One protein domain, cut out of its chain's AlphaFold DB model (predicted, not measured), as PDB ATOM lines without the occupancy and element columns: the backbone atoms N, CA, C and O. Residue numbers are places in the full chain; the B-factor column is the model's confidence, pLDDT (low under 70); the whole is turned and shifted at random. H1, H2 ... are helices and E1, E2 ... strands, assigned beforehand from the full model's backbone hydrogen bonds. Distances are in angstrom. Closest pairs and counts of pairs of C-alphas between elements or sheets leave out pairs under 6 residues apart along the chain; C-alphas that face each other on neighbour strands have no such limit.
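Overview. This is residues 3 to 209 of the 319 residues of an uncharacterized protein of Thermoplasmata archaeon (UniProt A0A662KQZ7). With little regular structure, a small sheet, E1 E3 E2, lies between long H4 on one face and shorter H2 on the other; E4, H5 and H6 gather beyond H4 amid long loops. The 207 printed residues include eight named helices and four named strands, holding only 81 residues; the class is mixed. The whole is compact, radius of gyration of the C-alphas 17.4 A, spans 53 by 35 by 34 A.

Along the chain. H1 (3 to 8) begins at C-alpha (-1.630, 50.681, 146.508). H2 (43 to 52), E1 (63 to 67), E2 (74 to 77), E3 (86 to 90), H3 (93 to 98), H4 (104 to 121, 26.5 A), E4 (131 to 134), H5 (149 to 158), H6 (165 to 168) and H7 (198 to 201) follow. H8 (204 to 208) ends at C-alpha (0.267, 64.947, 161.118).

Arrangement. E1 and E3 are parallel, N 65 to O 87 2.9 A; hairpin E2 and E3 is antiparallel, N 75 to O 88 2.9 A. H4, residues 110 to 117 alone, touches H6, closest C-alphas Lys 113 and Ile 168, 6.3 A. H1 to H5 have every O i to N i+4 pair within hydrogen-bond range; H8 has 0 of 1, and 1 of 2 O i to N i+3.

Size, cuts and confidence. The printed part has no cut. Links H1 to H2, E4 to H5 and H6 to H7 are long. Low confidence includes residues 170 to 179.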
ATOM      1  N   ILE A   3      -1.699  51.726 145.473       90.06
ATOM      2  CA  ILE A   3      -1.630  50.681 146.508       90.06
ATOM      3  C   ILE A   3      -0.492  49.686 146.235       90.06
ATOM      4  O   ILE A   3       0.277  49.374 147.134       90.06
ATOM      5  N   GLU A   4      -0.356  49.210 144.993       89.00
ATOM      6  CA  GLU A   4       0.682  48.237 144.625       89.00
ATOM      7  C   GLU A   4       2.091  48.824 144.750       89.00
ATOM      8  O   GLU A   4       2.993  48.121 145.190       89.00
ATOM      9  N   ARG A   5       2.275  50.102 144.390       89.44
ATOM     10  CA  ARG A   5       3.570  50.782 144.522       89.44
ATOM     11  C   ARG A   5       3.973  50.914 145.976       89.44
ATOM     12  O   ARG A   5       5.008  50.404 146.365       89.44
ATOM     13  N   PHE A   6       3.107  51.475 146.808       91.19
ATOM     14  CA  PHE A   6       3.390  51.611 148.235       91.19
ATOM     15  C   PHE A   6       3.612  50.253 148.921       91.19
ATOM     16  O   PHE A   6       4.516  50.123 149.746       91.19
ATOM     17  N   ALA A   7       2.870  49.212 148.528       91.69
ATOM     18  CA  ALA A   7       3.053  47.866 149.064       91.69
ATOM     19  C   ALA A   7       4.438  47.268 148.743       91.69
ATOM     20  O   ALA A   7       4.977  46.533 149.569       91.69
ATOM     21  N   GLN A   8       5.044  47.605 147.594       89.81
ATOM     22  CA  GLN A   8       6.422  47.199 147.259       89.81
ATOM     23  C   GLN A   8       7.453  47.770 148.244       89.81
ATOM     24  O   GLN A   8       8.490  47.148 148.461       89.81
ATOM     25  N   HIS A   9       7.129  48.886 148.897       85.81
ATOM     26  CA  HIS A   9       7.949  49.537 149.921       85.81
ATOM     27  C   HIS A   9       7.458  49.246 151.351       85.81
ATOM     28  O   HIS A   9       7.841  49.928 152.297       85.81
ATOM     29  N   GLY A  10       6.604  48.230 151.534       85.06
ATOM     30  CA  GLY A  10       6.103  47.830 152.853       85.06
ATOM     31  C   GLY A  10       5.100  48.810 153.470       85.06
ATOM     32  O   GLY A  10       4.872  48.769 154.679       85.06
ATOM     33  N   ILE A  11       4.492  49.681 152.662       87.81
ATOM     34  CA  ILE A  11       3.539  50.689 153.124       87.81
ATOM     35  C   ILE A  11       2.124  50.266 152.745       87.81
ATOM     36  O   ILE A  11       1.801  50.042 151.578       87.81
ATOM     37  N   ASN A  12       1.253  50.198 153.748       89.00
ATOM     38  CA  ASN A  12      -0.157  49.900 153.539       89.00
ATOM     39  C   ASN A  12      -0.919  51.177 153.186       89.00
ATOM     40  O   ASN A  12      -0.871  52.160 153.925       89.00
ATOM     41  N   VAL A  13      -1.658  51.137 152.079       88.88
ATOM     42  CA  VAL A  13      -2.510  52.241 151.629       88.88
ATOM     43  C   VAL A  13      -3.967  51.847 151.799       88.88
ATOM     44  O   VAL A  13      -4.412  50.835 151.259       88.88
ATOM     45  N   TYR A  14      -4.709  52.687 152.514       87.19
ATOM     46  CA  TYR A  14      -6.149  52.568 152.692       87.19
ATOM     47  C   TYR A  14      -6.806  53.752 151.990       87.19
ATOM     48  O   TYR A  14      -6.493  54.902 152.292       87.19
ATOM     49  N   ILE A  15      -7.681  53.461 151.031       85.75
ATOM     50  CA  ILE A  15      -8.465  54.469 150.319       85.75
ATOM     51  C   ILE A  15      -9.891  54.350 150.828       85.75
ATOM     52  O   ILE A  15     -10.459  53.260 150.798       85.75
ATOM     53  N   ASP A  16     -10.437  55.465 151.293       80.12
ATOM     54  CA  ASP A  16     -11.841  55.575 151.652       80.12
ATOM     55  C   ASP A  16     -12.527  56.509 150.658       80.12
ATOM     56  O   ASP A  16     -12.154  57.674 150.517       80.12
ATOM     57  N   ASP A  17     -13.488  55.962 149.931       74.81
ATOM     58  CA  ASP A  17     -14.337  56.662 148.978       74.81
ATOM     59  C   ASP A  17     -15.739  56.915 149.544       74.81
ATOM     60  O   ASP A  17     -16.663  57.145 148.776       74.81
ATOM     61  N   GLY A  18     -15.902  56.894 150.868       67.88
ATOM     62  CA  GLY A  18     -17.173  57.052 151.558       67.88
ATOM     63  C   GLY A  18     -18.041  55.800 151.482       67.88
ATOM     64  O   GLY A  18     -18.543  55.409 150.430       67.88
ATOM     65  N   TRP A  19     -18.302  55.177 152.629       62.97
ATOM     66  CA  TRP A  19     -19.279  54.093 152.711       62.97
ATOM     67  C   TRP A  19     -20.691  54.621 152.921       62.97
ATOM     68  O   TRP A  19     -20.913  55.558 153.685       62.97
ATOM     69  N   LYS A  20     -21.671  53.954 152.303       60.44
ATOM     70  CA  LYS A  20     -23.094  54.298 152.447       60.44
ATOM     71  C   LYS A  20     -23.569  54.283 153.908       60.44
ATOM     72  O   LYS A  20     -24.420  55.088 154.269       60.44
ATOM     73  N   ASP A  21     -22.999  53.388 154.713       65.19
ATOM     74  CA  ASP A  21     -23.284  53.249 156.146       65.19
ATOM     75  C   ASP A  21     -22.175  53.871 157.024       65.19
ATOM     76  O   ASP A  21     -22.120  53.634 158.231       65.19
ATOM     77  N   GLY A  22     -21.250  54.621 156.416       63.22
ATOM     78  CA  GLY A  22     -20.177  55.330 157.105       63.22
ATOM     79  C   GLY A  22     -20.643  56.653 157.727       63.22
ATOM     80  O   GLY A  22     -21.813  57.029 157.606       63.22
ATOM     81  N   PRO A  23     -19.733  57.386 158.393       62.88
ATOM     82  CA  PRO A  23     -20.017  58.736 158.860       62.88
ATOM     83  C   PRO A  23     -20.508  59.614 157.704       62.88
ATOM     84  O   PRO A  23     -19.989  59.535 156.586       62.88
ATOM     85  N   VAL A  24     -21.485  60.483 157.981       63.28
ATOM     86  CA  VAL A  24     -21.801  61.607 157.087       63.28
ATOM     87  C   VAL A  24     -20.484  62.362 156.863       63.28
ATOM     88  O   VAL A  24     -19.808  62.647 157.848       63.28
ATOM     89  N   ASN A  25     -20.104  62.637 155.606       65.69
ATOM     90  CA  ASN A  25     -18.822  63.263 155.218       65.69
ATOM     91  C   ASN A  25     -17.585  62.331 155.244       65.69
ATOM     92  O   ASN A  25     -16.464  62.746 155.550       65.69
ATOM     93  N   GLY A  26     -17.777  61.043 154.935       63.38
ATOM     94  CA  GLY A  26     -16.703  60.042 154.861       63.38
ATOM     95  C   GLY A  26     -15.880  60.020 153.562       63.38
ATOM     96  O   GLY A  26     -14.906  59.277 153.508       63.38
ATOM     97  N   GLY A  27     -16.249  60.805 152.543       73.12
ATOM     98  CA  GLY A  27     -15.687  60.745 151.185       73.12
ATOM     99  C   GLY A  27     -16.734  60.362 150.129       73.12
ATOM    100  O   GLY A  27     -17.890  60.115 150.462       73.12
ATOM    101  N   GLY A  28     -16.353  60.370 148.845       77.00
ATOM    102  CA  GLY A  28     -17.198  59.897 147.726       77.00
ATOM    103  C   GLY A  28     -18.370  60.774 147.310       77.00
ATOM    104  O   GLY A  28     -19.061  60.466 146.337       77.00
ATOM    105  N   GLU A  29     -18.618  61.859 148.033       80.06
ATOM    106  CA  GLU A  29     -19.701  62.772 147.717       80.06
ATOM    107  C   GLU A  29     -19.383  63.666 146.512       80.06
ATOM    108  O   GLU A  29     -18.232  63.977 146.198       80.06
ATOM    109  N   LEU A  30     -20.442  64.102 145.832       84.88
ATOM    110  CA  LEU A  30     -20.335  65.118 144.796       84.88
ATOM    111  C   LEU A  30     -20.362  66.498 145.448       84.88
ATOM    112  O   LEU A  30     -21.362  66.895 146.044       84.88
ATOM    113  N   LEU A  31     -19.269  67.237 145.286       84.44
ATOM    114  CA  LEU A  31     -19.125  68.586 145.819       84.44
ATOM    115  C   LEU A  31     -19.717  69.638 144.862       84.44
ATOM    116  O   LEU A  31     -19.748  69.426 143.643       84.44
ATOM    117  N   PRO A  32     -20.167  70.800 145.376       84.06
ATOM    118  CA  PRO A  32     -20.590  71.919 144.542       84.06
ATOM    119  C   PRO A  32     -19.500  72.365 143.561       84.06
ATOM    120  O   PRO A  32     -18.335  72.513 143.930       84.06
ATOM    121  N   TYR A  33     -19.894  72.650 142.317       84.56
ATOM    122  CA  TYR A  33     -18.984  73.204 141.317       84.56
ATOM    123  C   TYR A  33     -18.440  74.570 141.759       84.56
ATOM    124  O   TYR A  33     -19.205  75.456 142.144       84.56
ATOM    125  N   GLN A  34     -17.124  74.748 141.647       76.94
ATOM    126  CA  GLN A  34     -16.426  76.003 141.910       76.94
ATOM    127  C   GLN A  34     -15.578  76.363 140.692       76.94
ATOM    128  O   GLN A  34     -14.730  75.583 140.271       76.94
ATOM    129  N   SER A  35     -15.807  77.544 140.117       68.19
ATOM    130  CA  SER A  35     -15.071  77.998 138.929       68.19
ATOM    131  C   SER A  35     -13.685  78.563 139.253       68.19
ATOM    132  O   SER A  35     -12.834  78.622 138.371       68.19
ATOM    133  N   ASN A  36     -13.477  78.994 140.503       64.06
ATOM    134  CA  ASN A  36     -12.274  79.681 140.964       64.06
ATOM    135  C   ASN A  36     -11.691  78.919 142.162       64.06
ATOM    136  O   ASN A  36     -11.957  79.266 143.314       64.06
ATOM    137  N   LEU A  37     -10.953  77.851 141.867       69.75
ATOM    138  CA  LEU A  37     -10.110  77.145 142.828       69.75
ATOM    139  C   LEU A  37      -8.682  77.653 142.642       69.75
ATOM    140  O   LEU A  37      -8.121  77.512 141.556       69.75
ATOM    141  N   ASP A  38      -8.161  78.288 143.684       63.31
ATOM    142  CA  ASP A  38      -6.855  78.939 143.718       63.31
ATOM    143  C   ASP A  38      -6.074  78.403 144.925       63.31
ATOM    144  O   ASP A  38      -6.670  78.141 145.976       63.31
ATOM    145  N   ASP A  39      -4.772  78.215 144.747       59.50
ATOM    146  CA  ASP A  39      -3.839  77.768 145.783       59.50
ATOM    147  C   ASP A  39      -3.490  78.912 146.748       59.50
ATOM    148  O   ASP A  39      -3.414  78.669 147.948       59.50
ATOM    149  N   VAL A  40      -3.425  80.162 146.269       56.53
ATOM    150  CA  VAL A  40      -3.032  81.342 147.070       56.53
ATOM    151  C   VAL A  40      -4.087  81.747 148.101       56.53
ATOM    152  O   VAL A  40      -3.782  82.253 149.181       56.53
ATOM    153  N   LEU A  41      -5.371  81.594 147.767       53.41
ATOM    154  CA  LEU A  41      -6.455  82.047 148.640       53.41
ATOM    155  C   LEU A  41      -7.059  80.946 149.503       53.41
ATOM    156  O   LEU A  41      -7.839  81.324 150.379       53.41
ATOM    157  N   GLY A  42      -6.728  79.659 149.287       54.41
ATOM    158  CA  GLY A  42      -6.992  78.470 150.130       54.41
ATOM    159  C   GLY A  42      -8.440  78.190 150.579       54.41
ATOM    160  O   GLY A  42      -8.778  77.088 151.008       54.41
ATOM    161  N   LYS A  43      -9.340  79.166 150.463       62.97
ATOM    162  CA  LYS A  43     -10.653  79.228 151.111       62.97
ATOM    163  C   LYS A  43     -11.622  78.190 150.573       62.97
ATOM    164  O   LYS A  43     -12.534  77.793 151.286       62.97
ATOM    165  N   GLN A  44     -11.449  77.754 149.330       75.44
ATOM    166  CA  GLN A  44     -12.332  76.786 148.690       75.44
ATOM    167  C   GLN A  44     -11.978  75.354 149.094       75.44
ATOM    168  O   GLN A  44     -12.880  74.602 149.458       75.44
ATOM    169  N   LEU A  45     -10.688  74.985 149.096       80.88
ATOM    170  CA  LEU A  45     -10.280  73.683 149.630       80.88
ATOM    171  C   LEU A  45     -10.519  73.629 151.145       80.88
ATOM    172  O   LEU A  45     -10.977  72.603 151.637       80.88
ATOM    173  N   LEU A  46     -10.333  74.753 151.850       80.50
ATOM    174  CA  LEU A  46     -10.732  74.914 153.249       80.50
ATOM    175  C   LEU A  46     -12.219  74.684 153.481       80.50
ATOM    176  O   LEU A  46     -12.566  73.926 154.379       80.50
ATOM    177  N   ALA A  47     -13.093  75.263 152.660       81.62
ATOM    178  CA  ALA A  47     -14.531  75.058 152.804       81.62
ATOM    179  C   ALA A  47     -14.914  73.575 152.669       81.62
ATOM    180  O   ALA A  47     -15.674  73.063 153.490       81.62
ATOM    181  N   PHE A  48     -14.358  72.864 151.682       85.19
ATOM    182  CA  PHE A  48     -14.574  71.420 151.566       85.19
ATOM    183  C   PHE A  48     -13.969  70.672 152.754       85.19
ATOM    184  O   PHE A  48     -14.604  69.803 153.341       85.19
ATOM    185  N   TYR A  49     -12.771  71.051 153.184       83.31
ATOM    186  CA  TYR A  49     -12.139  70.421 154.328       83.31
ATOM    187  C   TYR A  49     -12.945  70.572 155.623       83.31
ATOM    188  O   TYR A  49     -13.069  69.625 156.398       83.31
ATOM    189  N   GLU A  50     -13.526  71.743 155.868       82.44
ATOM    190  CA  GLU A  50     -14.326  72.026 157.059       82.44
ATOM    191  C   GLU A  50     -15.701  71.364 157.028       82.44
ATOM    192  O   GLU A  50     -16.176  70.928 158.075       82.44
ATOM    193  N   HIS A  51     -16.336  71.273 155.859       82.38
ATOM    194  CA  HIS A  51     -17.752  70.910 155.768       82.38
ATOM    195  C   HIS A  51     -18.030  69.532 155.165       82.38
ATOM    196  O   HIS A  51     -19.130  69.016 155.357       82.38
ATOM    197  N   ASN A  52     -17.058  68.939 154.470       82.25
ATOM    198  CA  ASN A  52     -17.214  67.713 153.679       82.25
ATOM    199  C   ASN A  52     -16.289  66.572 154.123       82.25
ATOM    200  O   ASN A  52     -16.440  65.440 153.673       82.25
ATOM    201  N   PHE A  53     -15.381  66.825 155.067       82.25
ATOM    202  CA  PHE A  53     -14.619  65.769 155.730       82.25
ATOM    203  C   PHE A  53     -14.907  65.742 157.224       82.25
ATOM    204  O   PHE A  53     -14.847  66.769 157.906       82.25
ATOM    205  N   ALA A  54     -15.214  64.548 157.725       80.69
ATOM    206  CA  ALA A  54     -15.547  64.321 159.123       80.69
ATOM    207  C   ALA A  54     -14.387  64.712 160.063       80.69
ATOM    208  O   ALA A  54     -13.229  64.347 159.838       80.69
ATOM    209  N   ASP A  55     -14.692  65.469 161.121       78.81
ATOM    210  CA  ASP A  55     -13.687  66.052 162.019       78.81
ATOM    211  C   ASP A  55     -12.841  64.989 162.726       78.81
ATOM    212  O   ASP A  55     -11.629  65.152 162.873       78.81
ATOM    213  N   GLU A  56     -13.449  63.866 163.104       77.56
ATOM    214  CA  GLU A  56     -12.794  62.743 163.774       77.56
ATOM    215  C   GLU A  56     -11.745  62.031 162.907       77.56
ATOM    216  O   GLU A  56     -10.961  61.230 163.413       77.56
ATOM    217  N   ARG A  57     -11.717  62.317 161.603       79.50
ATOM    218  CA  ARG A  57     -10.787  61.714 160.640       79.50
ATOM    219  C   ARG A  57      -9.601  62.619 160.312       79.50
ATOM    220  O   ARG A  57      -8.626  62.166 159.702       79.50
ATOM    221  N   LYS A  58      -9.657  63.901 160.689       80.31
ATOM    222  CA  LYS A  58      -8.616  64.904 160.398       80.31
ATOM    223  C   LYS A  58      -7.339  64.574 161.168       80.31
ATOM    224  O   LYS A  58      -7.378  64.261 162.353       80.31
ATOM    225  N   GLY A  59      -6.204  64.584 160.469       75.81
ATOM    226  CA  GLY A  59      -4.931  64.076 160.995       75.81
ATOM    227  C   GLY A  59      -4.793  62.545 160.996       75.81
ATOM    228  O   GLY A  59      -3.794  62.036 161.505       75.81
ATOM    229  N   ILE A  60      -5.752  61.806 160.423       80.50
ATOM    230  CA  ILE A  60      -5.659  60.353 160.170       80.50
ATOM    231  C   ILE A  60      -5.565  60.074 158.667       80.50
ATOM    232  O   ILE A  60      -4.746  59.261 158.243       80.50
ATOM    233  N   PHE A  61      -6.370  60.774 157.865       85.94
ATOM    234  CA  PHE A  61      -6.394  60.640 156.410       85.94
ATOM    235  C   PHE A  61      -5.790  61.857 155.715       85.94
ATOM    236  O   PHE A  61      -5.742  62.953 156.269       85.94
ATOM    237  N   ARG A  62      -5.362  61.630 154.471       88.12
ATOM    238  CA  ARG A  62      -5.172  62.685 153.479       88.12
ATOM    239  C   ARG A  62      -6.433  62.784 152.641       88.12
ATOM    240  O   ARG A  62      -7.024  61.764 152.287       88.12
ATOM    241  N   TYR A  63      -6.813  64.000 152.315       88.69
ATOM    242  CA  TYR A  63      -8.075  64.315 151.679       88.69
ATOM    243  C   TYR A  63      -7.848  64.718 150.238       88.69
ATOM    244  O   TYR A  63      -7.010  65.567 149.964       88.69
ATOM    245  N   VAL A  64      -8.590  64.115 149.314       90.50
ATOM    246  CA  VAL A  64      -8.432  64.380 147.882       90.50
ATOM    247  C   VAL A  64      -9.731  64.947 147.334       90.50
ATOM    248  O   VAL A  64     -10.777  64.304 147.408       90.50
ATOM    249  N   VAL A  65      -9.651  66.132 146.738       90.00
ATOM    250  CA  VAL A  65     -10.734  66.732 145.959       90.00
ATOM    251  C   VAL A  65     -10.371  66.656 144.480       90.00
ATOM    252  O   VAL A  65      -9.341  67.172 144.048       90.00
ATOM    253  N   VAL A  66     -11.235  66.018 143.690       89.94
ATOM    254  CA  VAL A  66     -11.103  65.959 142.230       89.94
ATOM    255  C   VAL A  66     -12.084  66.946 141.610       89.94
ATOM    256  O   VAL A  66     -13.293  66.808 141.789       89.94
ATOM    257  N   GLY A  67     -11.572  67.947 140.896       87.56
ATOM    258  CA  GLY A  67     -12.377  69.084 140.443       87.56
ATOM    259  C   GLY A  67     -12.048  69.589 139.042       87.56
ATOM    260  O   GLY A  67     -11.510  68.869 138.202       87.56
ATOM    261  N   VAL A  68     -12.409  70.846 138.787       83.19
ATOM    262  CA  VAL A  68     -12.165  71.564 137.530       83.19
ATOM    263  C   VAL A  68     -11.312  72.797 137.826       83.19
ATOM    264  O   VAL A  68     -11.732  73.663 138.589       83.19
ATOM    265  N   ARG A  69     -10.123  72.902 137.223       77.62
ATOM    266  CA  ARG A  69      -9.251  74.092 137.293       77.62
ATOM    267  C   ARG A  69      -8.820  74.494 135.885       77.62
ATOM    268  O   ARG A  69      -8.552  73.641 135.045       77.62
ATOM    269  N   LYS A  70      -8.762  75.803 135.621       74.31
ATOM    270  CA  LYS A  70      -8.547  76.364 134.274       74.31
ATOM    271  C   LYS A  70      -7.209  75.955 133.637       74.31
ATOM    272  O   LYS A  70      -7.141  75.836 132.419       74.31
ATOM    273  N   ASP A  71      -6.172  75.751 134.441       72.69
ATOM    274  CA  ASP A  71      -4.843  75.300 134.002       72.69
ATOM    275  C   ASP A  71      -4.700  73.763 133.945       72.69
ATOM    276  O   ASP A  71      -3.703  73.250 133.440       72.69
ATOM    277  N   GLY A  72      -5.699  73.007 134.420       71.81
ATOM    278  CA  GLY A  72      -5.650  71.546 134.492       71.81
ATOM    279  C   GLY A  72      -4.688  70.987 135.553       71.81
ATOM    280  O   GLY A  72      -4.408  69.782 135.530       71.81
ATOM    281  N   GLY A  73      -4.189  71.831 136.462       78.12
ATOM    282  CA  GLY A  73      -3.188  71.491 137.473       78.12
ATOM    283  C   GLY A  73      -3.719  70.713 138.680       78.12
ATOM    284  O   GLY A  73      -4.918  70.434 138.810       78.12
ATOM    285  N   GLY A  74      -2.787  70.338 139.549       83.62
ATOM    286  CA  GLY A  74      -3.019  69.881 140.915       83.62
ATOM    287  C   GLY A  74      -2.218  70.759 141.872       83.62
ATOM    288  O   GLY A  74      -1.399  71.555 141.421       83.62
ATOM    289  N   PHE A  75      -2.544  70.687 143.154       82.75
ATOM    290  CA  PHE A  75      -1.735  71.287 144.203       82.75
ATOM    291  C   PHE A  75      -2.035  70.620 145.538       82.75
ATOM    292  O   PHE A  75      -3.109  70.041 145.761       82.75
ATOM    293  N   ILE A  76      -1.104  70.805 146.457       81.88
ATOM    294  CA  ILE A  76      -1.278  70.539 147.867       81.88
ATOM    295  C   ILE A  76      -1.194  71.855 148.634       81.88
ATOM    296  O   ILE A  76      -0.385  72.721 148.313       81.88
ATOM    297  N   THR A  77      -2.048  72.043 149.634       74.81
ATOM    298  CA  THR A  77      -2.039  73.279 150.427       74.81
ATOM    299  C   THR A  77      -2.286  72.969 151.899       74.81
ATOM    300  O   THR A  77      -3.043  72.039 152.212       74.81
ATOM    301  N   PRO A  78      -1.646  73.709 152.819       71.38
ATOM    302  CA  PRO A  78      -1.989  73.643 154.222       71.38
ATOM    303  C   PRO A  78      -3.342  74.309 154.461       71.38
ATOM    304  O   PRO A  78      -3.495  75.525 154.383       71.38
ATOM    305  N   VAL A  79      -4.351  73.500 154.769       69.44
ATOM    306  CA  VAL A  79      -5.719  74.000 154.925       69.44
ATOM    307  C   VAL A  79      -5.980  74.497 156.346       69.44
ATOM    308  O   VAL A  79      -6.532  75.578 156.553       69.44
ATOM    309  N   LYS A  80      -5.567  73.716 157.347       65.50
ATOM    310  CA  LYS A  80      -5.684  74.066 158.764       65.50
ATOM    311  C   LYS A  80      -4.386  73.713 159.473       65.50
ATOM    312  O   LYS A  80      -4.035  72.539 159.561       65.50
ATOM    313  N   TYR A  81      -3.724  74.735 160.022       61.16
ATOM    314  CA  TYR A  81      -2.304  74.663 160.398       61.16
ATOM    315  C   TYR A  81      -1.429  74.358 159.170       61.16
ATOM    316  O   TYR A  81      -1.956  74.118 158.086       61.16
ATOM    317  N   ASN A  82      -0.102  74.363 159.301       65.31
ATOM    318  CA  ASN A  82       0.773  74.117 158.150       65.31
ATOM    319  C   ASN A  82       0.885  72.619 157.809       65.31
ATOM    320  O   ASN A  82       1.982  72.099 157.621       65.31
ATOM    321  N   ARG A  83      -0.240  71.899 157.789       76.25
ATOM    322  CA  ARG A  83      -0.312  70.458 157.525       76.25
ATOM    323  C   ARG A  83      -0.709  70.218 156.081       76.25
ATOM    324  O   ARG A  83      -1.801  70.590 155.671       76.25
ATOM    325  N   PHE A  84       0.146  69.536 155.333       78.06
ATOM    326  CA  PHE A  84      -0.147  69.124 153.962       78.06
ATOM    327  C   PHE A  84      -0.984  67.841 153.934       78.06
ATOM    328  O   PHE A  84      -0.501  66.763 153.585       78.06
ATOM    329  N   ASP A  85      -2.243  67.943 154.354       84.06
ATOM    330  CA  ASP A  85      -3.182  66.822 154.411       84.06
ATOM    331  C   ASP A  85      -4.324  66.920 153.389       84.06
ATOM    332  O   ASP A  85      -5.104  65.976 153.279       84.06
ATOM    333  N   ALA A  86      -4.400  67.996 152.600       87.12
ATOM    334  CA  ALA A  86      -5.412  68.174 151.564       87.12
ATOM    335  C   ALA A  86      -4.796  68.391 150.177       87.12
ATOM    336  O   ALA A  86      -3.979  69.283 149.959       87.12
ATOM    337  N   ILE A  87      -5.248  67.570 149.235       89.69
ATOM    338  CA  ILE A  87      -4.804  67.501 147.850       89.69
ATOM    339  C   ILE A  87      -5.967  67.902 146.952       89.69
ATOM    340  O   ILE A  87      -7.089  67.401 147.088       89.69
ATOM    341  N   TYR A  88      -5.679  68.748 145.977       89.50
ATOM    342  CA  TYR A  88      -6.589  69.064 144.895       89.50
ATOM    343  C   TYR A  88      -5.997  68.618 143.560       89.50
ATOM    344  O   TYR A  88      -4.843  68.906 143.258       89.50
ATOM    345  N   VAL A  89      -6.795  67.959 142.718       90.00
ATOM    346  CA  VAL A  89      -6.371  67.574 141.364       90.00
ATOM    347  C   VAL A  89      -7.482  67.846 140.353       90.00
ATOM    348  O   VAL A  89      -8.601  67.351 140.494       90.00
ATOM    349  N   SER A  90      -7.179  68.590 139.284       87.88
ATOM    350  CA  SER A  90      -8.138  68.779 138.186       87.88
ATOM    351  C   SER A  90      -8.352  67.482 137.399       87.88
ATOM    352  O   SER A  90      -7.413  66.711 137.179       87.88
ATOM    353  N   ASN A  91      -9.574  67.251 136.931       87.56
ATOM    354  CA  ASN A  91      -9.926  66.175 136.005       87.56
ATOM    355  C   ASN A  91     -10.991  66.641 134.995       87.56
ATOM    356  O   ASN A  91     -12.041  66.021 134.824       87.56
ATOM    357  N   ASP A  92     -10.727  67.776 134.355       82.31
ATOM    358  CA  ASP A  92     -11.566  68.424 133.347       82.31
ATOM    359  C   ASP A  92     -10.964  68.339 131.934       82.31
ATOM    360  O   ASP A  92      -9.872  67.808 131.741       82.31
ATOM    361  N   PHE A  93     -11.649  68.901 130.932       81.56
ATOM    362  CA  PHE A  93     -11.171  68.901 129.543       81.56
ATOM    363  C   PHE A  93      -9.791  69.558 129.380       81.56
ATOM    364  O   PHE A  93      -8.968  69.063 128.609       81.56
ATOM    365  N   ASN A  94      -9.500  70.622 130.138       79.25
ATOM    366  CA  ASN A  94      -8.184  71.263 130.115       79.25
ATOM    367  C   ASN A  94      -7.109  70.310 130.645       79.25
ATOM    368  O   ASN A  94      -6.090  70.126 129.986       79.25
ATOM    369  N   SER A  95      -7.370  69.600 131.750       79.06
ATOM    370  CA  SER A  95      -6.469  68.553 132.243       79.06
ATOM    371  C   SER A  95      -6.268  67.417 131.229       79.06
ATOM    372  O   SER A  95      -5.169  66.876 131.137       79.06
ATOM    373  N   MET A  96      -7.268  67.083 130.400       79.94
ATOM    374  CA  MET A  96      -7.095  66.089 129.328       79.94
ATOM    375  C   MET A  96      -6.073  66.550 128.288       79.94
ATOM    376  O   MET A  96      -5.260  65.747 127.830       79.94
ATOM    377  N   ILE A  97      -6.116  67.834 127.921       78.44
ATOM    378  CA  ILE A  97      -5.176  68.440 126.975       78.44
ATOM    379  C   ILE A  97      -3.785  68.506 127.603       78.44
ATOM    380  O   ILE A  97      -2.840  67.977 127.019       78.44
ATOM    381  N   THR A  98      -3.669  69.082 128.803       74.25
ATOM    382  CA  THR A  98      -2.393  69.242 129.520       74.25
ATOM    383  C   THR A  98      -1.704  67.896 129.752       74.25
ATOM    384  O   THR A  98      -0.490  67.785 129.604       74.25
ATOM    385  N   ARG A  99      -2.470  66.841 130.057       77.12
ATOM    386  CA  ARG A  99      -1.945  65.498 130.359       77.12
ATOM    387  C   ARG A  99      -1.910  64.554 129.156       77.12
ATOM    388  O   ARG A  99      -1.580  63.377 129.319       77.12
ATOM    389  N   VAL A 100      -2.279  65.036 127.963       78.12
ATOM    390  CA  VAL A 100      -2.338  64.251 126.714       78.12
ATOM    391  C   VAL A 100      -3.115  62.937 126.921       78.12
ATOM    392  O   VAL A 100      -2.649  61.838 126.618       78.12
ATOM    393  N   ALA A 101      -4.298  63.044 127.527       81.94
ATOM    394  CA  ALA A 101      -5.094  61.923 128.015       81.94
ATOM    395  C   ALA A 101      -6.424  61.826 127.252       81.94
ATOM    396  O   ALA A 101      -7.445  62.341 127.698       81.94
ATOM    397  N   PHE A 102      -6.428  61.165 126.092       81.94
ATOM    398  CA  PHE A 102      -7.584  61.180 125.177       81.94
ATOM    399  C   PHE A 102      -8.418  59.897 125.191       81.94
ATOM    400  O   PHE A 102      -9.462  59.824 124.546       81.94
ATOM    401  N   THR A 103      -7.995  58.882 125.944       84.06
ATOM    402  CA  THR A 103      -8.769  57.655 126.150       84.06
ATOM    403  C   THR A 103      -9.197  57.504 127.613       84.06
ATOM    404  O   THR A 103      -8.481  57.949 128.512       84.06
ATOM    405  N   PRO A 104     -10.304  56.791 127.909       86.19
ATOM    406  CA  PRO A 104     -10.732  56.542 129.289       86.19
ATOM    407  C   PRO A 104      -9.653  55.897 130.168       86.19
ATOM    408  O   PRO A 104      -9.614  56.112 131.378       86.19
ATOM    409  N   ARG A 105      -8.772  55.087 129.569       84.88
ATOM    410  CA  ARG A 105      -7.634  54.489 130.272       84.88
ATOM    411  C   ARG A 105      -6.590  55.542 130.631       84.88
ATOM    412  O   ARG A 105      -6.136  55.558 131.767       84.88
ATOM    413  N   GLU A 106      -6.208  56.385 129.679       84.06
ATOM    414  CA  GLU A 106      -5.190  57.417 129.892       84.06
ATOM    415  C   GLU A 106      -5.665  58.462 130.897       84.06
ATOM    416  O   GLU A 106      -4.882  58.847 131.755       84.06
ATOM    417  N   LEU A 107      -6.953  58.821 130.882       85.25
ATOM    418  CA  LEU A 107      -7.550  59.689 131.900       85.25
ATOM    419  C   LEU A 107      -7.328  59.149 133.313       85.25
ATOM    420  O   LEU A 107      -6.819  59.859 134.173       85.25
ATOM    421  N   ARG A 108      -7.634  57.866 133.541       86.75
ATOM    422  CA  ARG A 108      -7.425  57.230 134.851       86.75
ATOM    423  C   ARG A 108      -5.952  57.162 135.242       86.75
ATOM    424  O   ARG A 108      -5.629  57.394 136.401       86.75
ATOM    425  N   VAL A 109      -5.067  56.835 134.298       85.81
ATOM    426  CA  VAL A 109      -3.622  56.744 134.564       85.81
ATOM    427  C   VAL A 109      -3.057  58.112 134.925       85.81
ATOM    428  O   VAL A 109      -2.389  58.232 135.944       85.81
ATOM    429  N   GLN A 110      -3.351  59.141 134.135       85.75
ATOM    430  CA  GLN A 110      -2.806  60.478 134.351       85.75
ATOM    431  C   GLN A 110      -3.392  61.148 135.596       85.75
ATOM    432  O   GLN A 110      -2.659  61.814 136.317       85.75
ATOM    433  N   LEU A 111      -4.676  60.921 135.902       88.69
ATOM    434  CA  LEU A 111      -5.260  61.339 137.179       88.69
ATOM    435  C   LEU A 111      -4.547  60.670 138.359       88.69
ATOM    436  O   LEU A 111      -4.170  61.344 139.310       88.69
ATOM    437  N   ALA A 112      -4.314  59.357 138.287       89.56
ATOM    438  CA  ALA A 112      -3.601  58.643 139.341       89.56
ATOM    439  C   ALA A 112      -2.144  59.116 139.489       89.56
ATOM    440  O   ALA A 112      -1.636  59.126 140.604       89.56
ATOM    441  N   LYS A 113      -1.479  59.526 138.398       89.38
ATOM    442  CA  LYS A 113      -0.132  60.120 138.443       89.38
ATOM    443  C   LYS A 113      -0.130  61.498 139.085       89.38
ATOM    444  O   LYS A 113       0.732  61.749 139.913       89.38
ATOM    445  N   ALA A 114      -1.100  62.342 138.742       89.88
ATOM    446  CA  ALA A 114      -1.272  63.638 139.384       89.88
ATOM    447  C   ALA A 114      -1.512  63.473 140.892       89.88
ATOM    448  O   ALA A 114      -0.810  64.077 141.686       89.88
ATOM    449  N   ILE A 115      -2.401  62.561 141.302       92.12
ATOM    450  CA  ILE A 115      -2.605  62.253 142.728       92.12
ATOM    451  C   ILE A 115      -1.318  61.727 143.379       92.12
ATOM    452  O   ILE A 115      -1.010  62.116 144.498       92.12
ATOM    453  N   LEU A 116      -0.567  60.850 142.704       93.44
ATOM    454  CA  LEU A 116       0.690  60.310 143.231       93.44
ATOM    455  C   LEU A 116       1.763  61.401 143.404       93.44
ATOM    456  O   LEU A 116       2.493  61.373 144.387       93.44
ATOM    457  N   HIS A 117       1.838  62.361 142.489       93.38
ATOM    458  CA  HIS A 117       2.734  63.511 142.578       93.38
ATOM    459  C   HIS A 117       2.403  64.388 143.796       93.38
ATOM    460  O   HIS A 117       3.235  64.529 144.688       93.38
ATOM    461  N   GLU A 118       1.149  64.834 143.929       90.81
ATOM    462  CA  GLU A 118       0.719  65.629 145.093       90.81
ATOM    463  C   GLU A 118       0.867  64.856 146.414       90.81
ATOM    464  O   GLU A 118       1.228  65.406 147.456       90.81
ATOM    465  N   LEU A 119       0.629  63.540 146.384       92.00
ATOM    466  CA  LEU A 119       0.870  62.665 147.528       92.00
ATOM    467  C   LEU A 119       2.349  62.681 147.938       92.00
ATOM    468  O   LEU A 119       2.620  62.646 149.135       92.00
ATOM    469  N   GLY A 120       3.285  62.789 146.992       91.06
ATOM    470  CA  GLY A 120       4.718  62.908 147.270       91.06
ATOM    471  C   GLY A 120       5.047  64.177 148.055       91.06
ATOM    472  O   GLY A 120       5.718  64.100 149.088       91.06
ATOM    473  N   HIS A 121       4.471  65.319 147.673       87.44
ATOM    474  CA  HIS A 121       4.578  66.553 148.461       87.44
ATOM    475  C   HIS A 121       3.979  66.392 149.861       87.44
ATOM    476  O   HIS A 121       4.610  66.741 150.858       87.44
ATOM    477  N   SER A 122       2.819  65.738 149.982       86.56
ATOM    478  CA  SER A 122       2.209  65.421 151.288       86.56
ATOM    479  C   SER A 122       3.037  64.455 152.152       86.56
ATOM    480  O   SER A 122       2.673  64.167 153.297       86.56
ATOM    481  N   LEU A 123       4.076  63.859 151.571       86.44
ATOM    482  CA  LEU A 123       5.029  62.953 152.202       86.44
ATOM    483  C   LEU A 123       6.385  63.628 152.442       86.44
ATOM    484  O   LEU A 123       7.284  62.976 152.958       86.44
ATOM    485  N   GLY A 124       6.527  64.919 152.136       80.50
ATOM    486  CA  GLY A 124       7.728  65.703 152.422       80.50
ATOM    487  C   GLY A 124       8.719  65.804 151.261       80.50
ATOM    488  O   GLY A 124       9.784  66.391 151.442       80.50
ATOM    489  N   LEU A 125       8.378  65.284 150.078       85.12
ATOM    490  CA  LEU A 125       9.161  65.477 148.857       85.12
ATOM    491  C   LEU A 125       8.836  66.857 148.281       85.12
ATOM    492  O   LEU A 125       7.808  67.034 147.638       85.12
ATOM    493  N   MET A 126       9.680  67.848 148.544       80.50
ATOM    494  CA  MET A 126       9.403  69.248 148.211       80.50
ATOM    495  C   MET A 126      10.457  69.835 147.267       80.50
ATOM    496  O   MET A 126      11.646  69.507 147.405       80.50
ATOM    497  N   PRO A 127      10.060  70.757 146.371       77.56
ATOM    498  CA  PRO A 127      11.014  71.531 145.590       77.56
ATOM    499  C   PRO A 127      11.926  72.348 146.521       77.56
ATOM    500  O   PRO A 127      11.539  72.762 147.615       77.56
ATOM    501  N   GLY A 128      13.180  72.545 146.113       72.81
ATOM    502  CA  GLY A 128      14.186  73.267 146.907       72.81
ATOM    503  C   GLY A 128      15.001  72.410 147.888       72.81
ATOM    504  O   GLY A 128      16.142  72.777 148.157       72.81
ATOM    505  N   ILE A 129      14.499  71.259 148.369       74.19
ATOM    506  CA  ILE A 129      15.364  70.247 149.024       74.19
ATOM    507  C   ILE A 129      16.003  69.354 147.974       74.19
ATOM    508  O   ILE A 129      17.218  69.180 147.968       74.19
ATOM    509  N   PHE A 130      15.161  68.749 147.137       79.44
ATOM    510  CA  PHE A 130      15.565  67.758 146.151       79.44
ATOM    511  C   PHE A 130      15.476  68.417 144.777       79.44
ATOM    512  O   PHE A 130      14.372  68.580 144.242       79.44
ATOM    513  N   PRO A 131      16.606  68.862 144.198       77.94
ATOM    514  CA  PRO A 131      16.572  69.452 142.872       77.94
ATOM    515  C   PRO A 131      16.109  68.372 141.882       77.94
ATOM    516  O   PRO A 131      16.610  67.250 141.902       77.94
ATOM    517  N   GLY A 132      15.096  68.687 141.072       86.50
ATOM    518  CA  GLY A 132      14.417  67.729 140.187       86.50
ATOM    519  C   GLY A 132      12.915  67.606 140.456       86.50
ATOM    520  O   GLY A 132      12.148  67.418 139.511       86.50
ATOM    521  N   ILE A 133      12.484  67.804 141.707       89.25
ATOM    522  CA  ILE A 133      11.062  67.939 142.049       89.25
ATOM    523  C   ILE A 133      10.510  69.226 141.433       89.25
ATOM    524  O   ILE A 133      11.159  70.271 141.483       89.25
ATOM    525  N   ASP A 134       9.338  69.128 140.805       88.06
ATOM    526  CA  ASP A 134       8.621  70.207 140.109       88.06
ATOM    527  C   ASP A 134       9.449  70.916 139.034       88.06
ATOM    528  O   ASP A 134       9.135  72.024 138.579       88.06
ATOM    529  N   LEU A 135      10.520  70.259 138.585       87.88
ATOM    530  CA  LEU A 135      11.374  70.773 137.537       87.88
ATOM    531  C   LEU A 135      10.672  70.620 136.188       87.88
ATOM    532  O   LEU A 135      10.061  69.595 135.887       87.88
ATOM    533  N   MET A 136      10.773  71.648 135.354       86.06
ATOM    534  CA  MET A 136      10.230  71.672 133.998       86.06
ATOM    535  C   MET A 136      11.277  72.229 133.044       86.06
ATOM    536  O   MET A 136      12.274  72.782 133.475       86.06
ATOM    537  N   SER A 137      11.091  72.115 131.730       84.75
ATOM    538  CA  SER A 137      12.042  72.751 130.809       84.75
ATOM    539  C   SER A 137      12.051  74.275 130.999       84.75
ATOM    540  O   SER A 137      10.985  74.893 130.994       84.75
ATOM    541  N   ARG A 138      13.245  74.893 131.018       85.69
ATOM    542  CA  ARG A 138      13.424  76.361 131.067       85.69
ATOM    543  C   ARG A 138      12.668  77.131 129.980       85.69
ATOM    544  O   ARG A 138      12.423  78.321 130.119       85.69
ATOM    545  N   LYS A 139      12.256  76.459 128.897       82.19
ATOM    546  CA  LYS A 139      11.385  77.035 127.857       82.19
ATOM    547  C   LYS A 139       9.997  77.425 128.375       82.19
ATOM    548  O   LYS A 139       9.366  78.291 127.778       82.19
ATOM    549  N   PHE A 140       9.517  76.752 129.419       77.94
ATOM    550  CA  PHE A 140       8.204  76.971 130.026       77.94
ATOM    551  C   PHE A 140       8.294  77.723 131.359       77.94
ATOM    552  O   PHE A 140       7.355  78.430 131.704       77.94
ATOM    553  N   GLY A 141       9.427  77.625 132.058       78.06
ATOM    554  CA  GLY A 141       9.714  78.394 133.267       78.06
ATOM    555  C   GLY A 141      11.093  78.048 133.822       78.06
ATOM    556  O   GLY A 141      11.481  76.881 133.820       78.06
ATOM    557  N   ASP A 142      11.840  79.055 134.274       83.88
ATOM    558  CA  ASP A 142      13.157  78.857 134.880       83.88
ATOM    559  C   ASP A 142      13.044  78.822 136.404       83.88
ATOM    560  O   ASP A 142      12.820  79.842 137.055       83.88
ATOM    561  N   ARG A 143      13.161  77.616 136.960       83.31
ATOM    562  CA  ARG A 143      13.009  77.368 138.400       83.31
ATOM    563  C   ARG A 143      14.304  77.562 139.196       83.31
ATOM    564  O   ARG A 143      14.218  77.811 140.393       83.31
ATOM    565  N   TYR A 144      15.466  77.478 138.543       85.81
ATOM    566  CA  TYR A 144      16.790  77.611 139.167       85.81
ATOM    567  C   TYR A 144      17.707  78.476 138.290       85.81
ATOM    568  O   TYR A 144      18.583  77.931 137.607       85.81
ATOM    569  N   PRO A 145      17.516  79.805 138.232       85.56
ATOM    570  CA  PRO A 145      18.286  80.654 137.325       85.56
ATOM    571  C   PRO A 145      19.797  80.624 137.556       85.56
ATOM    572  O   PRO A 145      20.545  80.791 136.591       85.56
ATOM    573  N   SER A 146      20.263  80.395 138.790       87.50
ATOM    574  CA  SER A 146      21.695  80.312 139.101       87.50
ATOM    575  C   SER A 146      22.356  79.005 138.645       87.50
ATOM    576  O   SER A 146      23.576  78.965 138.465       87.50
ATOM    577  N   MET A 147      21.569  77.951 138.413       90.06
ATOM    578  CA  MET A 147      22.052  76.655 137.935       90.06
ATOM    579  C   MET A 147      22.484  76.736 136.460       90.06
ATOM    580  O   MET A 147      21.822  77.374 135.638       90.06
ATOM    581  N   SER A 148      23.583  76.071 136.092       93.00
ATOM    582  CA  SER A 148      24.018  76.013 134.687       93.00
ATOM    583  C   SER A 148      23.047  75.198 133.821       93.00
ATOM    584  O   SER A 148      22.385  74.294 134.326       93.00
ATOM    585  N   ASP A 149      22.986  75.467 132.512       92.44
ATOM    586  CA  ASP A 149      22.125  74.706 131.591       92.44
ATOM    587  C   ASP A 149      22.436  73.200 131.612       92.44
ATOM    588  O   ASP A 149      21.519  72.380 131.594       92.44
ATOM    589  N   ASP A 150      23.716  72.823 131.683       92.88
ATOM    590  CA  ASP A 150      24.139  71.418 131.726       92.88
ATOM    591  C   ASP A 150      23.636  70.716 132.995       92.88
ATOM    592  O   ASP A 150      23.140  69.591 132.937       92.88
ATOM    593  N   GLU A 151      23.729  71.389 134.141       91.50
ATOM    594  CA  GLU A 151      23.267  70.866 135.427       91.50
ATOM    595  C   GLU A 151      21.735  70.797 135.495       91.50
ATOM    596  O   GLU A 151      21.172  69.778 135.900       91.50
ATOM    597  N   TYR A 152      21.051  71.833 135.010       91.81
ATOM    598  CA  TYR A 152      19.593  71.877 134.948       91.81
ATOM    599  C   TYR A 152      19.036  70.766 134.059       91.81
ATOM    600  O   TYR A 152      18.106  70.055 134.445       91.81
ATOM    601  N   ASN A 153      19.630  70.576 132.878       91.31
ATOM    602  CA  ASN A 153      19.249  69.498 131.973       91.31
ATOM    603  C   ASN A 153      19.578  68.126 132.571       91.31
ATOM    604  O   ASN A 153      18.797  67.194 132.396       91.31
ATOM    605  N   ALA A 154      20.670  67.991 133.330       89.44
ATOM    606  CA  ALA A 154      20.976  66.745 134.023       89.44
ATOM    607  C   ALA A 154      19.887  66.369 135.041       89.44
ATOM    608  O   ALA A 154      19.463  65.217 135.034       89.44
ATOM    609  N   TYR A 155      19.379  67.304 135.851       89.69
ATOM    610  CA  TYR A 155      18.228  67.038 136.728       89.69
ATOM    611  C   TYR A 155      16.941  66.781 135.941       89.69
ATOM    612  O   TYR A 155      16.200  65.851 136.254       89.69
ATOM    613  N   LEU A 156      16.686  67.563 134.889       89.12
ATOM    614  CA  LEU A 156      15.493  67.408 134.057       89.12
ATOM    615  C   LEU A 156      15.420  66.011 133.421       89.12
ATOM    616  O   LEU A 156      14.335  65.446 133.316       89.12
ATOM    617  N   GLU A 157      16.561  65.453 133.018       87.88
ATOM    618  CA  GLU A 157      16.644  64.167 132.327       87.88
ATOM    619  C   GLU A 157      16.924  62.976 133.251       87.88
ATOM    620  O   GLU A 157      16.454  61.879 132.970       87.88
ATOM    621  N   LYS A 158      17.675  63.129 134.341       87.88
ATOM    622  CA  LYS A 158      18.090  61.978 135.164       87.88
ATOM    623  C   LYS A 158      17.212  61.748 136.388       87.88
ATOM    624  O   LYS A 158      17.163  60.613 136.853       87.88
ATOM    625  N   TYR A 159      16.491  62.766 136.862       90.25
ATOM    626  CA  TYR A 159      15.590  62.635 138.007       90.25
ATOM    627  C   TYR A 159      14.303  61.914 137.590       90.25
ATOM    628  O   TYR A 159      13.308  62.537 137.201       90.25
ATOM    629  N   TYR A 160      14.336  60.582 137.596       89.88
ATOM    630  CA  TYR A 160      13.301  59.742 136.993       89.88
ATOM    631  C   TYR A 160      12.196  59.419 138.000       89.88
ATOM    632  O   TYR A 160      12.074  58.310 138.510       89.88
ATOM    633  N   SER A 161      11.366  60.423 138.275       91.94
ATOM    634  CA  SER A 161      10.291  60.364 139.265       91.94
ATOM    635  C   SER A 161       9.019  61.015 138.739       91.94
ATOM    636  O   SER A 161       9.076  61.979 137.973       91.94
ATOM    637  N   VAL A 162       7.847  60.556 139.194       92.44
ATOM    638  CA  VAL A 162       6.598  61.317 138.995       92.44
ATOM    639  C   VAL A 162       6.642  62.703 139.638       92.44
ATOM    640  O   VAL A 162       5.816  63.528 139.267       92.44
ATOM    641  N   MET A 163       7.591  62.980 140.540       92.12
ATOM    642  CA  MET A 163       7.815  64.309 141.122       92.12
ATOM    643  C   MET A 163       8.390  65.331 140.127       92.12
ATOM    644  O   MET A 163       8.362  66.518 140.404       92.12
ATOM    645  N   ASN A 164       8.889  64.909 138.962       90.88
ATOM    646  CA  ASN A 164       9.426  65.809 137.938       90.88
ATOM    647  C   ASN A 164       8.396  66.012 136.809       90.88
ATOM    648  O   ASN A 164       7.877  65.035 136.246       90.88
ATOM    649  N   TYR A 165       8.104  67.267 136.430       86.81
ATOM    650  CA  TYR A 165       7.094  67.567 135.401       86.81
ATOM    651  C   TYR A 165       7.454  66.984 134.028       86.81
ATOM    652  O   TYR A 165       6.562  66.687 133.226       86.81
ATOM    653  N   GLN A 166       8.740  66.728 133.771       84.06
ATOM    654  CA  GLN A 166       9.207  66.011 132.585       84.06
ATOM    655  C   GLN A 166       8.665  64.576 132.508       84.06
ATOM    656  O   GLN A 166       8.539  64.035 131.409       84.06
ATOM    657  N   TYR A 167       8.312  63.940 133.626       85.75
ATOM    658  CA  TYR A 167       7.932  62.523 133.664       85.75
ATOM    659  C   TYR A 167       6.500  62.259 134.132       85.75
ATOM    660  O   TYR A 167       5.936  61.201 133.822       85.75
ATOM    661  N   ILE A 168       5.856  63.208 134.813       83.38
ATOM    662  CA  ILE A 168       4.489  63.032 135.320       83.38
ATOM    663  C   ILE A 168       3.439  62.859 134.212       83.38
ATOM    664  O   ILE A 168       2.522  62.060 134.369       83.38
ATOM    665  N   TYR A 169       3.567  63.498 133.049       72.81
ATOM    666  CA  TYR A 169       2.567  63.347 131.974       72.81
ATOM    667  C   TYR A 169       3.112  62.711 130.702       72.81
ATOM    668  O   TYR A 169       2.334  62.243 129.867       72.81
ATOM    669  N   ASN A 170       4.431  62.589 130.579       64.12
ATOM    670  CA  ASN A 170       5.034  62.032 129.382       64.12
ATOM    671  C   ASN A 170       4.908  60.498 129.341       64.12
ATOM    672  O   ASN A 170       5.214  59.790 130.301       64.12
ATOM    673  N   LYS A 171       4.482  59.980 128.180       56.34
ATOM    674  CA  LYS A 171       4.965  58.687 127.680       56.34
ATOM    675  C   LYS A 171       6.336  58.992 127.102       56.34
ATOM    676  O   LYS A 171       6.381  59.673 126.074       56.34
ATOM    677  N   PRO A 172       7.445  58.570 127.709       51.06
ATOM    678  CA  PRO A 172       8.727  58.930 127.150       51.06
ATOM    679  C   PRO A 172       8.939  58.092 125.885       51.06
ATOM    680  O   PRO A 172       9.360  56.946 125.953       51.06
ATOM    681  N   TRP A 173       8.618  58.637 124.709       45.50
ATOM    682  CA  TRP A 173       8.899  57.954 123.438       45.50
ATOM    683  C   TRP A 173      10.411  57.841 123.192       45.50
ATOM    684  O   TRP A 173      10.855  56.955 122.470       45.50
ATOM    685  N   TRP A 174      11.183  58.729 123.822       47.44
ATOM    686  CA  TRP A 174      12.638  58.817 123.745       47.44
ATOM    687  C   TRP A 174      13.368  58.399 125.041       47.44
ATOM    688  O   TRP A 174      14.578  58.230 124.986       47.44
ATOM    689  N   TYR A 175      12.669  58.183 126.171       48.38
ATOM    690  CA  TYR A 175      13.293  57.732 127.439       48.38
ATOM    691  C   TYR A 175      12.747  56.403 128.003       48.38
ATOM    692  O   TYR A 175      13.274  55.904 128.988       48.38
ATOM    693  N   SER A 176      11.701  55.806 127.420       51.75
ATOM    694  CA  SER A 176      11.154  54.513 127.852       51.75
ATOM    695  C   SER A 176      11.165  53.564 126.661       51.75
ATOM    696  O   SER A 176      10.352  53.673 125.738       51.75
ATOM    697  N   GLU A 177      12.109  52.619 126.681       54.16
ATOM    698  CA  GLU A 177      12.253  51.578 125.652       54.16
ATOM    699  C   GLU A 177      10.967  50.754 125.483       54.16
ATOM    700  O   GLU A 177      10.643  50.284 124.391       54.16
ATOM    701  N   ASP A 178      10.186  50.628 126.557       60.88
ATOM    702  CA  ASP A 178       8.941  49.871 126.612       60.88
ATOM    703  C   ASP A 178       7.670  50.718 126.402       60.88
ATOM    704  O   ASP A 178       6.558  50.180 126.445       60.88
ATOM    705  N   ARG A 179       7.818  52.024 126.118       62.25
ATOM    706  CA  ARG A 179       6.734  53.004 125.889       62.25
ATOM    707  C   ARG A 179       5.695  53.048 127.013       62.25
ATOM    708  O   ARG A 179       4.515  53.335 126.767       62.25
ATOM    709  N   LYS A 180       6.103  52.734 128.240       70.19
ATOM    710  CA  LYS A 180       5.231  52.768 129.411       70.19
ATOM    711  C   LYS A 180       5.220  54.158 130.027       70.19
ATOM    712  O   LYS A 180       6.159  54.937 129.926       70.19
ATOM    713  N   TYR A 181       4.107  54.469 130.676       75.56
ATOM    714  CA  TYR A 181       4.065  55.607 131.576       75.56
ATOM    715  C   TYR A 181       4.920  55.297 132.800       75.56
ATOM    716  O   TYR A 181       4.742  54.233 133.398       75.56
ATOM    717  N   LEU A 182       5.766  56.243 133.217       86.19
ATOM    718  CA  LEU A 182       6.284  56.222 134.581       86.19
ATOM    719  C   LEU A 182       5.093  56.269 135.547       86.19
ATOM    720  O   LEU A 182       4.154  57.026 135.320       86.19
ATOM    721  N   PHE A 183       5.090  55.432 136.575       88.88
ATOM    722  CA  PHE A 183       4.091  55.428 137.644       88.88
ATOM    723  C   PHE A 183       4.806  55.004 138.926       88.88
ATOM    724  O   PHE A 183       4.586  53.895 139.415       88.88
ATOM    725  N   ASP A 184       5.770  55.814 139.353       91.88
ATOM    726  CA  ASP A 184       6.639  55.534 140.495       91.88
ATOM    727  C   ASP A 184       7.379  56.798 140.949       91.88
ATOM    728  O   ASP A 184       7.563  57.716 140.143       91.88
ATOM    729  N   TYR A 185       7.806  56.827 142.209       93.12
ATOM    730  CA  TYR A 185       8.837  57.770 142.649       93.12
ATOM    731  C   TYR A 185      10.225  57.249 142.253       93.12
ATOM    732  O   TYR A 185      10.353  56.085 141.863       93.12
ATOM    733  N   SER A 186      11.253  58.096 142.329       90.81
ATOM    734  CA  SER A 186      12.613  57.643 142.043       90.81
ATOM    735  C   SER A 186      13.099  56.651 143.107       90.81
ATOM    736  O   SER A 186      12.855  56.817 144.303       90.81
ATOM    737  N   ASP A 187      13.804  55.616 142.658       87.56
ATOM    738  CA  ASP A 187      14.556  54.673 143.489       87.56
ATOM    739  C   ASP A 187      16.062  55.006 143.541       87.56
ATOM    740  O   ASP A 187      16.850  54.260 144.123       87.56
ATOM    741  N   GLY A 188      16.474  56.124 142.934       83.25
ATOM    742  CA  GLY A 188      17.860  56.589 142.872       83.25
ATOM    743  C   GLY A 188      18.755  55.796 141.914       83.25
ATOM    744  O   GLY A 188      19.981  55.936 141.963       83.25
ATOM    745  N   SER A 189      18.188  54.943 141.057       85.19
ATOM    746  CA  SER A 189      18.945  54.082 140.141       85.19
ATOM    747  C   SER A 189      19.773  54.835 139.092       85.19
ATOM    748  O   SER A 189      20.781  54.291 138.629       85.19
ATOM    749  N   ASN A 190      19.436  56.087 138.755       80.94
ATOM    750  CA  ASN A 190      20.262  56.927 137.874       80.94
ATOM    751  C   ASN A 190      21.412  57.632 138.616       80.94
ATOM    752  O   ASN A 190      22.283  58.227 137.974       80.94
ATOM    753  N   GLY A 191      21.455  57.510 139.944       76.88
ATOM    754  CA  GLY A 191      22.556  57.923 140.800       76.88
ATOM    755  C   GLY A 191      22.619  59.417 141.129       76.88
ATOM    756  O   GLY A 191      22.196  60.303 140.381       76.88
ATOM    757  N   LEU A 192      23.254  59.702 142.268       75.06
ATOM    758  CA  LEU A 192      23.570  61.062 142.693       75.06
ATOM    759  C   LEU A 192      24.568  61.741 141.729       75.06
ATOM    760  O   LEU A 192      25.427  61.072 141.145       75.06
ATOM    761  N   PRO A 193      24.513  63.077 141.585       82.25
ATOM    762  CA  PRO A 193      23.648  64.000 142.331       82.25
ATOM    763  C   PRO A 193      22.249  64.200 141.723       82.25
ATOM    764  O   PRO A 193      21.430  64.873 142.334       82.25
ATOM    765  N   TYR A 194      21.977  63.637 140.542       85.56
ATOM    766  CA  TYR A 194      20.831  64.033 139.710       85.56
ATOM    767  C   TYR A 194      19.587  63.159 139.865       85.56
ATOM    768  O   TYR A 194      18.572  63.440 139.234       85.56
ATOM    769  N   ASP A 195      19.668  62.109 140.675       82.50
ATOM    770  CA  ASP A 195      18.562  61.208 140.956       82.50
ATOM    771  C   ASP A 195      18.609  60.788 142.424       82.50
ATOM    772  O   ASP A 195      19.466  60.010 142.850       82.50
ATOM    773  N   TRP A 196      17.719  61.381 143.214       82.00
ATOM    774  CA  TRP A 196      17.584  61.083 144.634       82.00
ATOM    775  C   TRP A 196      16.600  59.932 144.811       82.00
ATOM    776  O   TRP A 196      15.571  59.895 144.149       82.00
ATOM    777  N   ASN A 197      16.892  59.009 145.728       83.38
ATOM    778  CA  ASN A 197      15.971  57.920 146.046       83.38
ATOM    779  C   ASN A 197      14.783  58.448 146.862       83.38
ATOM    780  O   ASN A 197      14.811  58.426 148.090       83.38
ATOM    781  N   ASP A 198      13.750  58.947 146.192       87.88
ATOM    782  CA  ASP A 198      12.536  59.487 146.810       87.88
ATOM    783  C   ASP A 198      11.924  58.524 147.838       87.88
ATOM    784  O   ASP A 198      11.500  58.949 148.912       87.88
ATOM    785  N   TRP A 199      11.906  57.219 147.545       84.12
ATOM    786  CA  TRP A 199      11.327  56.201 148.427       84.12
ATOM    787  C   TRP A 199      12.036  56.079 149.779       84.12
ATOM    788  O   TRP A 199      11.396  55.725 150.769       84.12
ATOM    789  N   GLU A 200      13.328  56.387 149.850       78.69
ATOM    790  CA  GLU A 200      14.071  56.457 151.118       78.69
ATOM    791  C   GLU A 200      13.860  57.783 151.858       78.69
ATOM    792  O   GLU A 200      14.151  57.882 153.049       78.69
ATOM    793  N   HIS A 201      13.321  58.787 151.170       77.75
ATOM    794  CA  HIS A 201      13.163  60.147 151.674       77.75
ATOM    795  C   HIS A 201      11.717  60.522 152.006       77.75
ATOM    796  O   HIS A 201      11.477  61.607 152.530       77.75
ATOM    797  N   ILE A 202      10.741  59.642 151.770       81.81
ATOM    798  CA  ILE A 202       9.363  59.889 152.201       81.81
ATOM    799  C   ILE A 202       9.239  59.881 153.728       81.81
ATOM    800  O   ILE A 202       9.698  58.985 154.437       81.81
ATOM    801  N   TYR A 203       8.498  60.853 154.240       79.75
ATOM    802  CA  TYR A 203       8.110  60.956 155.634       79.75
ATOM    803  C   TYR A 203       6.597  60.775 155.760       79.75
ATOM    804  O   TYR A 203       5.807  61.709 155.591       79.75
ATOM    805  N   LEU A 204       6.168  59.543 156.067       81.44
ATOM    806  CA  LEU A 204       4.744  59.196 156.183       81.44
ATOM    807  C   LEU A 204       3.952  60.133 157.113       81.44
ATOM    808  O   LEU A 204       2.845  60.508 156.716       81.44
ATOM    809  N   PRO A 205       4.476  60.555 158.287       78.00
ATOM    810  CA  PRO A 205       3.745  61.410 159.223       78.00
ATOM    811  C   PRO A 205       3.659  62.890 158.833       78.00
ATOM    812  O   PRO A 205       3.111  63.657 159.616       78.00
ATOM    813  N   THR A 206       4.162  63.313 157.664       74.75
ATOM    814  CA  THR A 206       4.147  64.725 157.211       74.75
ATOM    815  C   THR A 206       2.776  65.400 157.377       74.75
ATOM    816  O   THR A 206       2.698  66.527 157.838       74.75
ATOM    817  N   PHE A 207       1.676  64.695 157.096       75.81
ATOM    818  CA  PHE A 207       0.300  65.203 157.242       75.81
ATOM    819  C   PHE A 207      -0.183  65.377 158.701       75.81
ATOM    820  O   PHE A 207      -1.249  65.941 158.946       75.81
ATOM    821  N   GLN A 208       0.568  64.866 159.682       74.56
ATOM    822  CA  GLN A 208       0.267  64.947 161.118       74.56
ATOM    823  C   GLN A 208       1.127  65.987 161.845       74.56
ATOM    824  O   GLN A 208       0.874  66.278 163.016       74.56
ATOM    825  N   ILE A 209       2.137  66.527 161.166       69.31
ATOM    826  CA  ILE A 209       3.047  67.540 161.688       69.31
ATOM    827  C   ILE A 209       2.834  68.854 160.942       69.31
ATOM    828  O   ILE A 209       2.421  68.862 159.785       69.31
TER     829      ILE A 209